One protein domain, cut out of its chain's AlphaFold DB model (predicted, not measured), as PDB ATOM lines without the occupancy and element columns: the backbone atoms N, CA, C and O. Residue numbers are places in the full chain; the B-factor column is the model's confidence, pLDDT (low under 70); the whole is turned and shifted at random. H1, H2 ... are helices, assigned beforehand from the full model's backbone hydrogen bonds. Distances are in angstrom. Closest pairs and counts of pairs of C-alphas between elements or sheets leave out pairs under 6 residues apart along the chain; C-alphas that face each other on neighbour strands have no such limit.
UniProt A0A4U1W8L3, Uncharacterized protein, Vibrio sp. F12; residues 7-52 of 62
ATOM      1  N   SER A   7      54.191 -51.511  -0.298       90.06
ATOM      2  CA  SER A   7      54.672 -52.883  -0.417       90.06
ATOM      3  C   SER A   7      53.604 -53.862   0.078       90.06
ATOM      4  O   SER A   7      52.754 -53.523   0.905       90.06
ATOM      5  N   TYR A   8      53.671 -55.114  -0.378       90.12
ATOM      6  CA  TYR A   8      52.801 -56.179   0.131       90.12
ATOM      7  C   TYR A   8      52.879 -56.308   1.663       90.12
ATOM      8  O   TYR A   8      51.863 -56.506   2.322       90.12
ATOM      9  N   ALA A   9      54.070 -56.123   2.243       91.44
ATOM     10  CA  ALA A   9      54.268 -56.166   3.688       91.44
ATOM     11  C   ALA A   9      53.534 -55.028   4.418       91.44
ATOM     12  O   ALA A   9      52.986 -55.249   5.499       91.44
ATOM     13  N   ASP A  10      53.487 -53.832   3.828       90.12
ATOM     14  CA  ASP A  10      52.766 -52.695   4.407       90.12
ATOM     15  C   ASP A  10      51.254 -52.923   4.371       90.12
ATOM     16  O   ASP A  10      50.570 -52.679   5.366       90.12
ATOM     17  N   ILE A  11      50.747 -53.474   3.265       90.62
ATOM     18  CA  ILE A  11      49.334 -53.846   3.120       90.62
ATOM     19  C   ILE A  11      48.966 -54.925   4.146       90.62
ATOM     20  O   ILE A  11      47.986 -54.776   4.875       90.62
ATOM     21  N   GLN A  12      49.775 -55.981   4.262       94.19
ATOM     22  CA  GLN A  12      49.513 -57.070   5.201       94.19
ATOM     23  C   GLN A  12      49.552 -56.591   6.656       94.19
ATOM     24  O   GLN A  12      48.721 -57.000   7.467       94.19
ATOM     25  N   ARG A  13      50.485 -55.691   6.991       92.38
ATOM     26  CA  ARG A  13      50.548 -55.075   8.319       92.38
ATOM     27  C   ARG A  13      49.279 -54.277   8.612       92.38
ATOM     28  O   ARG A  13      48.698 -54.467   9.673       92.38
ATOM     29  N   ALA A  14      48.827 -53.434   7.683       88.50
ATOM     30  CA  ALA A  14      47.610 -52.640   7.855       88.50
ATOM     31  C   ALA A  14      46.365 -53.518   8.062       88.50
ATOM     32  O   ALA A  14      45.570 -53.252   8.965       88.50
ATOM     33  N   ILE A  15      46.227 -54.592   7.278       89.25
ATOM     34  CA  ILE A  15      45.139 -55.568   7.424       89.25
ATOM     35  C   ILE A  15      45.186 -56.210   8.814       89.25
ATOM     36  O   ILE A  15      44.193 -56.169   9.538       89.25
ATOM     37  N   ASN A  16      46.340 -56.740   9.223       90.00
ATOM     38  CA  ASN A  16      46.478 -57.428  10.508       90.00
ATOM     39  C   ASN A  16      46.172 -56.500  11.692       90.00
ATOM     40  O   ASN A  16      45.425 -56.884  12.589       90.00
ATOM     41  N   THR A  17      46.696 -55.272  11.678       88.31
ATOM     42  CA  THR A  17      46.391 -54.274  12.710       88.31
ATOM     43  C   THR A  17      44.898 -53.956  12.747       88.31
ATOM     44  O   THR A  17      44.318 -53.869  13.823       88.31
ATOM     45  N   THR A  18      44.251 -53.831  11.585       85.62
ATOM     46  CA  THR A  18      42.805 -53.570  11.510       85.62
ATOM     47  C   THR A  18      42.003 -54.716  12.127       85.62
ATOM     48  O   THR A  18      41.121 -54.460  12.941       85.62
ATOM     49  N   HIS A  19      42.341 -55.970  11.817       85.69
ATOM     50  CA  HIS A  19      41.699 -57.138  12.429       85.69
ATOM     51  C   HIS A  19      41.877 -57.171  13.949       85.69
ATOM     52  O   HIS A  19      40.896 -57.316  14.670       85.69
ATOM     53  N   GLN A  20      43.099 -56.956  14.445       84.75
ATOM     54  CA  GLN A  20      43.373 -56.923  15.887       84.75
ATOM     55  C   GLN A  20      42.592 -55.823  16.607       84.75
ATOM     56  O   GLN A  20      42.104 -56.026  17.718       84.75
ATOM     57  N   VAL A  21      42.464 -54.653  15.978       83.56
ATOM     58  CA  VAL A  21      41.662 -53.551  16.508       83.56
ATOM     59  C   VAL A  21      40.190 -53.952  16.547       83.56
ATOM     60  O   VAL A  21      39.581 -53.815  17.601       83.56
ATOM     61  N   LEU A  22      39.641 -54.507  15.461       79.56
ATOM     62  CA  LEU A  22      38.240 -54.946  15.376       79.56
ATOM     63  C   LEU A  22      37.883 -56.074  16.357       79.56
ATOM     64  O   LEU A  22      36.761 -56.111  16.852       79.56
ATOM     65  N   GLU A  23      38.825 -56.965  16.663       84.31
ATOM     66  CA  GLU A  23      38.661 -58.031  17.661       84.31
ATOM     67  C   GLU A  23      38.810 -57.529  19.106       84.31
ATOM     68  O   GLU A  23      38.513 -58.254  20.058       84.31
ATOM     69  N   SER A  24      39.252 -56.284  19.304       83.44
ATOM     70  CA  SER A  24      39.439 -55.726  20.636       83.44
ATOM     71  C   SER A  24      38.102 -55.481  21.329       83.44
ATOM     72  O   SER A  24      37.306 -54.633  20.918       83.44
ATOM     73  N   ALA A  25      37.906 -56.129  22.479       78.88
ATOM     74  CA  ALA A  25      36.777 -55.864  23.373       78.88
ATOM     75  C   ALA A  25      36.716 -54.398  23.854       78.88
ATOM     76  O   ALA A  25      35.675 -53.943  24.326       78.88
ATOM     77  N   ALA A  26      37.812 -53.642  23.715       80.56
ATOM     78  CA  ALA A  26      37.861 -52.221  24.041       80.56
ATOM     79  C   ALA A  26      37.136 -51.329  23.013       80.56
ATOM     80  O   ALA A  26      36.788 -50.200  23.348       80.56
ATOM     81  N   LEU A  27      36.862 -51.806  21.790       81.75
ATOM     82  CA  LEU A  27      36.104 -51.026  20.801       81.75
ATOM     83  C   LEU A  27      34.617 -50.942  21.131       81.75
ATOM     84  O   LEU A  27      34.002 -49.908  20.886       81.75
ATOM     85  N   THR A  28      34.025 -52.000  21.685       83.12
ATOM     86  CA  THR A  28      32.597 -52.031  22.030       83.12
ATOM     87  C   THR A  28      32.167 -50.849  22.912       83.12
ATOM     88  O   THR A  28      31.216 -50.162  22.530       83.12
ATOM     89  N   PRO A  29      32.842 -50.535  24.039       85.00
ATOM     90  CA  PRO A  29      32.479 -49.371  24.846       85.00
ATOM     91  C   PRO A  29      32.723 -48.041  24.118       85.00
ATOM     92  O   PRO A  29      31.949 -47.108  24.313       85.00
ATOM     93  N   VAL A  30      33.732 -47.947  23.241       85.62
ATOM     94  CA  VAL A  30      33.995 -46.736  22.440       85.62
ATOM     95  C   VAL A  30      32.878 -46.494  21.422       85.62
ATOM     96  O   VAL A  30      32.372 -45.380  21.320       85.62
ATOM     97  N   ILE A  31      32.444 -47.535  20.705       86.94
ATOM     98  CA  ILE A  31      31.327 -47.460  19.752       86.94
ATOM     99  C   ILE A  31      30.035 -47.083  20.482       86.94
ATOM    100  O   ILE A  31      29.287 -46.235  19.998       86.94
ATOM    101  N   LEU A  32      29.783 -47.670  21.657       88.94
ATOM    102  CA  LEU A  32      28.616 -47.334  22.469       88.94
ATOM    103  C   LEU A  32      28.644 -45.866  22.917       88.94
ATOM    104  O   LEU A  32      27.647 -45.168  22.744       88.94
ATOM    105  N   ALA A  33      29.779 -45.385  23.429       87.81
ATOM    106  CA  ALA A  33      29.947 -43.990  23.828       87.81
ATOM    107  C   ALA A  33      29.747 -43.030  22.641       87.81
ATOM    108  O   ALA A  33      29.063 -42.018  22.773       87.81
ATOM    109  N   LEU A  34      30.269 -43.374  21.458       90.75
ATOM    110  CA  LEU A  34      30.065 -42.594  20.237       90.75
ATOM    111  C   LEU A  34      28.603 -42.573  19.794       90.75
ATOM    112  O   LEU A  34      28.100 -41.509  19.434       90.75
ATOM    113  N   ALA A  35      27.909 -43.710  19.833       90.62
ATOM    114  CA  ALA A  35      26.492 -43.786  19.499       90.62
ATOM    115  C   ALA A  35      25.649 -42.935  20.460       90.62
ATOM    116  O   ALA A  35      24.804 -42.159  20.014       90.62
ATOM    117  N   GLN A  36      25.927 -43.018  21.765       92.88
ATOM    118  CA  GLN A  36      25.261 -42.212  22.790       92.88
ATOM    119  C   GLN A  36      25.507 -40.717  22.583       92.88
ATOM    120  O   GLN A  36      24.554 -39.944  22.565       92.88
ATOM    121  N   GLN A  37      26.757 -40.312  22.358       92.81
ATOM    122  CA  GLN A  37      27.117 -38.915  22.121       92.81
ATOM    123  C   GLN A  37      26.481 -38.374  20.831       92.81
ATOM    124  O   GLN A  37      25.968 -37.256  20.804       92.81
ATOM    125  N   SER A  38      26.458 -39.188  19.772       94.31
ATOM    126  CA  SER A  38      25.822 -38.843  18.495       94.31
ATOM    127  C   SER A  38      24.324 -38.615  18.666       94.31
ATOM    128  O   SER A  38      23.794 -37.626  18.169       94.31
ATOM    129  N   GLN A  39      23.645 -39.495  19.411       93.31
ATOM    130  CA  GLN A  39      22.216 -39.364  19.701       93.31
ATOM    131  C   GLN A  39      21.917 -38.177  20.621       93.31
ATOM    132  O   GLN A  39      21.003 -37.411  20.337       93.31
ATOM    133  N   ALA A  40      22.701 -37.994  21.687       94.44
ATOM    134  CA  ALA A  40      22.501 -36.928  22.666       94.44
ATOM    135  C   ALA A  40      22.626 -35.530  22.045       94.44
ATOM    136  O   ALA A  40      21.879 -34.623  22.405       94.44
ATOM    137  N   HIS A  41      23.546 -35.364  21.093       92.44
ATOM    138  CA  HIS A  41      23.801 -34.082  20.435       92.44
ATOM    139  C   HIS A  41      23.205 -33.980  19.023       92.44
ATOM    140  O   HIS A  41      23.334 -32.932  18.395       92.44
ATOM    141  N   ASN A  42      22.547 -35.034  18.528       94.56
ATOM    142  CA  ASN A  42      22.022 -35.143  17.164       94.56
ATOM    143  C   ASN A  42      23.064 -34.774  16.086       94.56
ATOM    144  O   ASN A  42      22.815 -33.969  15.188       94.56
ATOM    145  N   VAL A  43      24.263 -35.345  16.210       94.19
ATOM    146  CA  VAL A  43      25.394 -35.127  15.296       94.19
ATOM    147  C   VAL A  43      25.881 -36.448  14.708       94.19
ATOM    148  O   VAL A  43      25.564 -37.522  15.218       94.19
ATOM    149  N   SER A  44      26.676 -36.380  13.638       93.38
ATOM    150  CA  SER A  44      27.300 -37.578  13.073       93.38
ATOM    151  C   SER A  44      28.347 -38.179  14.032       93.38
ATOM    152  O   SER A  44      28.940 -37.438  14.828       93.38
ATOM    153  N   PRO A  45      28.634 -39.491  13.946       88.38
ATOM    154  CA  PRO A  45      29.648 -40.148  14.774       88.38
ATOM    155  C   PRO A  45      31.034 -39.505  14.700       88.38
ATOM    156  O   PRO A  45      31.733 -39.428  15.708       88.38
ATOM    157  N   GLU A  46      31.426 -38.982  13.538       89.88
ATOM    158  CA  GLU A  46      32.694 -38.273  13.352       89.88
ATOM    159  C   GLU A  46      32.722 -36.984  14.173       89.88
ATOM    160  O   GLU A  46      33.720 -36.670  14.823       89.88
ATOM    161  N   ARG A  47      31.611 -36.238  14.186       88.50
ATOM    162  CA  ARG A  47      31.496 -35.012  14.973       88.50
ATOM    163  C   ARG A  47      31.427 -35.313  16.469       88.50
ATOM    164  O   ARG A  47      32.066 -34.605  17.244       88.50
ATOM    165  N   ALA A  48      30.724 -36.371  16.864       90.00
ATOM    166  CA  ALA A  48      30.699 -36.858  18.241       90.00
ATOM    167  C   ALA A  48      32.098 -37.270  18.727       90.00
ATOM    168  O   ALA A  48      32.497 -36.897  19.829       90.00
ATOM    169  N   LEU A  49      32.878 -37.959  17.885       88.56
ATOM    170  CA  LEU A  49      34.269 -38.305  18.174       88.56
ATOM    171  C   LEU A  49      35.119 -37.051  18.389       88.56
ATOM    172  O   LEU A  49      35.837 -36.967  19.379       88.56
ATOM    173  N   MET A  50      35.005 -36.049  17.513       89.44
ATOM    174  CA  MET A  50      35.720 -34.780  17.691       89.44
ATOM    175  C   MET A  50      35.346 -34.075  19.000       89.44
ATOM    176  O   MET A  50      36.210 -33.464  19.617       89.44
ATOM    177  N   MET A  51      34.083 -34.156  19.434       87.56
ATOM    178  CA  MET A  51      33.648 -33.585  20.713       87.56
ATOM    179  C   MET A  51      34.251 -34.325  21.913       87.56
ATOM    180  O   MET A  51      34.653 -33.672  22.866       87.56
ATOM    181  N   LEU A  52      34.349 -35.658  21.857       83.81
ATOM    182  CA  LEU A  52      34.980 -36.470  22.908       83.81
ATOM    183  C   LEU A  52      36.500 -36.283  22.971       83.81
ATOM    184  O   LEU A  52      37.090 -36.381  24.042       83.81
TER     185      LEU A  52
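This is residues 7 to 52 of the 62 residues of an uncharacterized protein of Vibrio sp. F12 (UniProt A0A4U1W8L3). Two long helices, H1 and H2, follow each other and meet near their ends in a wide, open corner, and the short helix H3 folds back from the far end of H2 and packs crosswise on it. H1 is a free arm: residues 7 to 29, of which 8 to 22 belong to H1 and 27 to 29 to H2, stick out from the part where H2 and H3 pack together. The printed part has 46 residues, with three named helices in the order H1, H2, H3 and no named strand, and its class is all helix. It is only just extended, close to loose, with a radius of gyration of the C-alphas of 14.2 A. The C-alphas span 42 by 21 by 12 A along their three main axes, an outline that is only just elongated.

After Ser 7 comes H1, residues 8 to 22, 21.1 A from first to last C-alpha; it begins with C-alpha 8 at (52.801, -56.179, 0.131). Residues 23 to 26 lead to H2, residues 27 to 41, 20.9 A long, which begins with C-alpha 27 at (36.104, -51.026, 20.801). Residues 42 to 44 lead to H3, residues 45 to 52, 10.4 A long, which ends with C-alpha 52 at (34.980, -36.470, 22.908). H1 and H2 are the longest helices, with 15 residues each.

H1 touches no helix. H1 and H2 are close but not clearly touching, with 1 pair of C-alphas within 8 A: the closest are those of Val 21 and Leu 27, 7.5 A apart. Their lines stand at a steep tilt of 69.7 degrees, only just short of about perpendicular, and they run the same way. Their centres are 24.9 A apart. H2 and H3 touch, with 10 pairs of C-alphas within 8 A; the closest C-alphas are those of Ser 38 and Ala 48, 5.3 A apart. Their lines are about perpendicular, at 89 degrees, and their centres are 9.1 A apart. H1 and H3 are apart. In H1, H2 and H3 every backbone O i to N i+4 pair is within hydrogen-bond range.

The two C-alphas farthest apart are those of Ser 7 and Ala 40, at 42.7 A, and the first and last printed C-alphas, of Ser 7 and Leu 52, are 34.7 A apart. The printed part has no cut. The links from H1 to H2 and from H2 to H3 are tight, and no link is long. The mean pLDDT of the printed part is 88.5, and no printed residue is under 70.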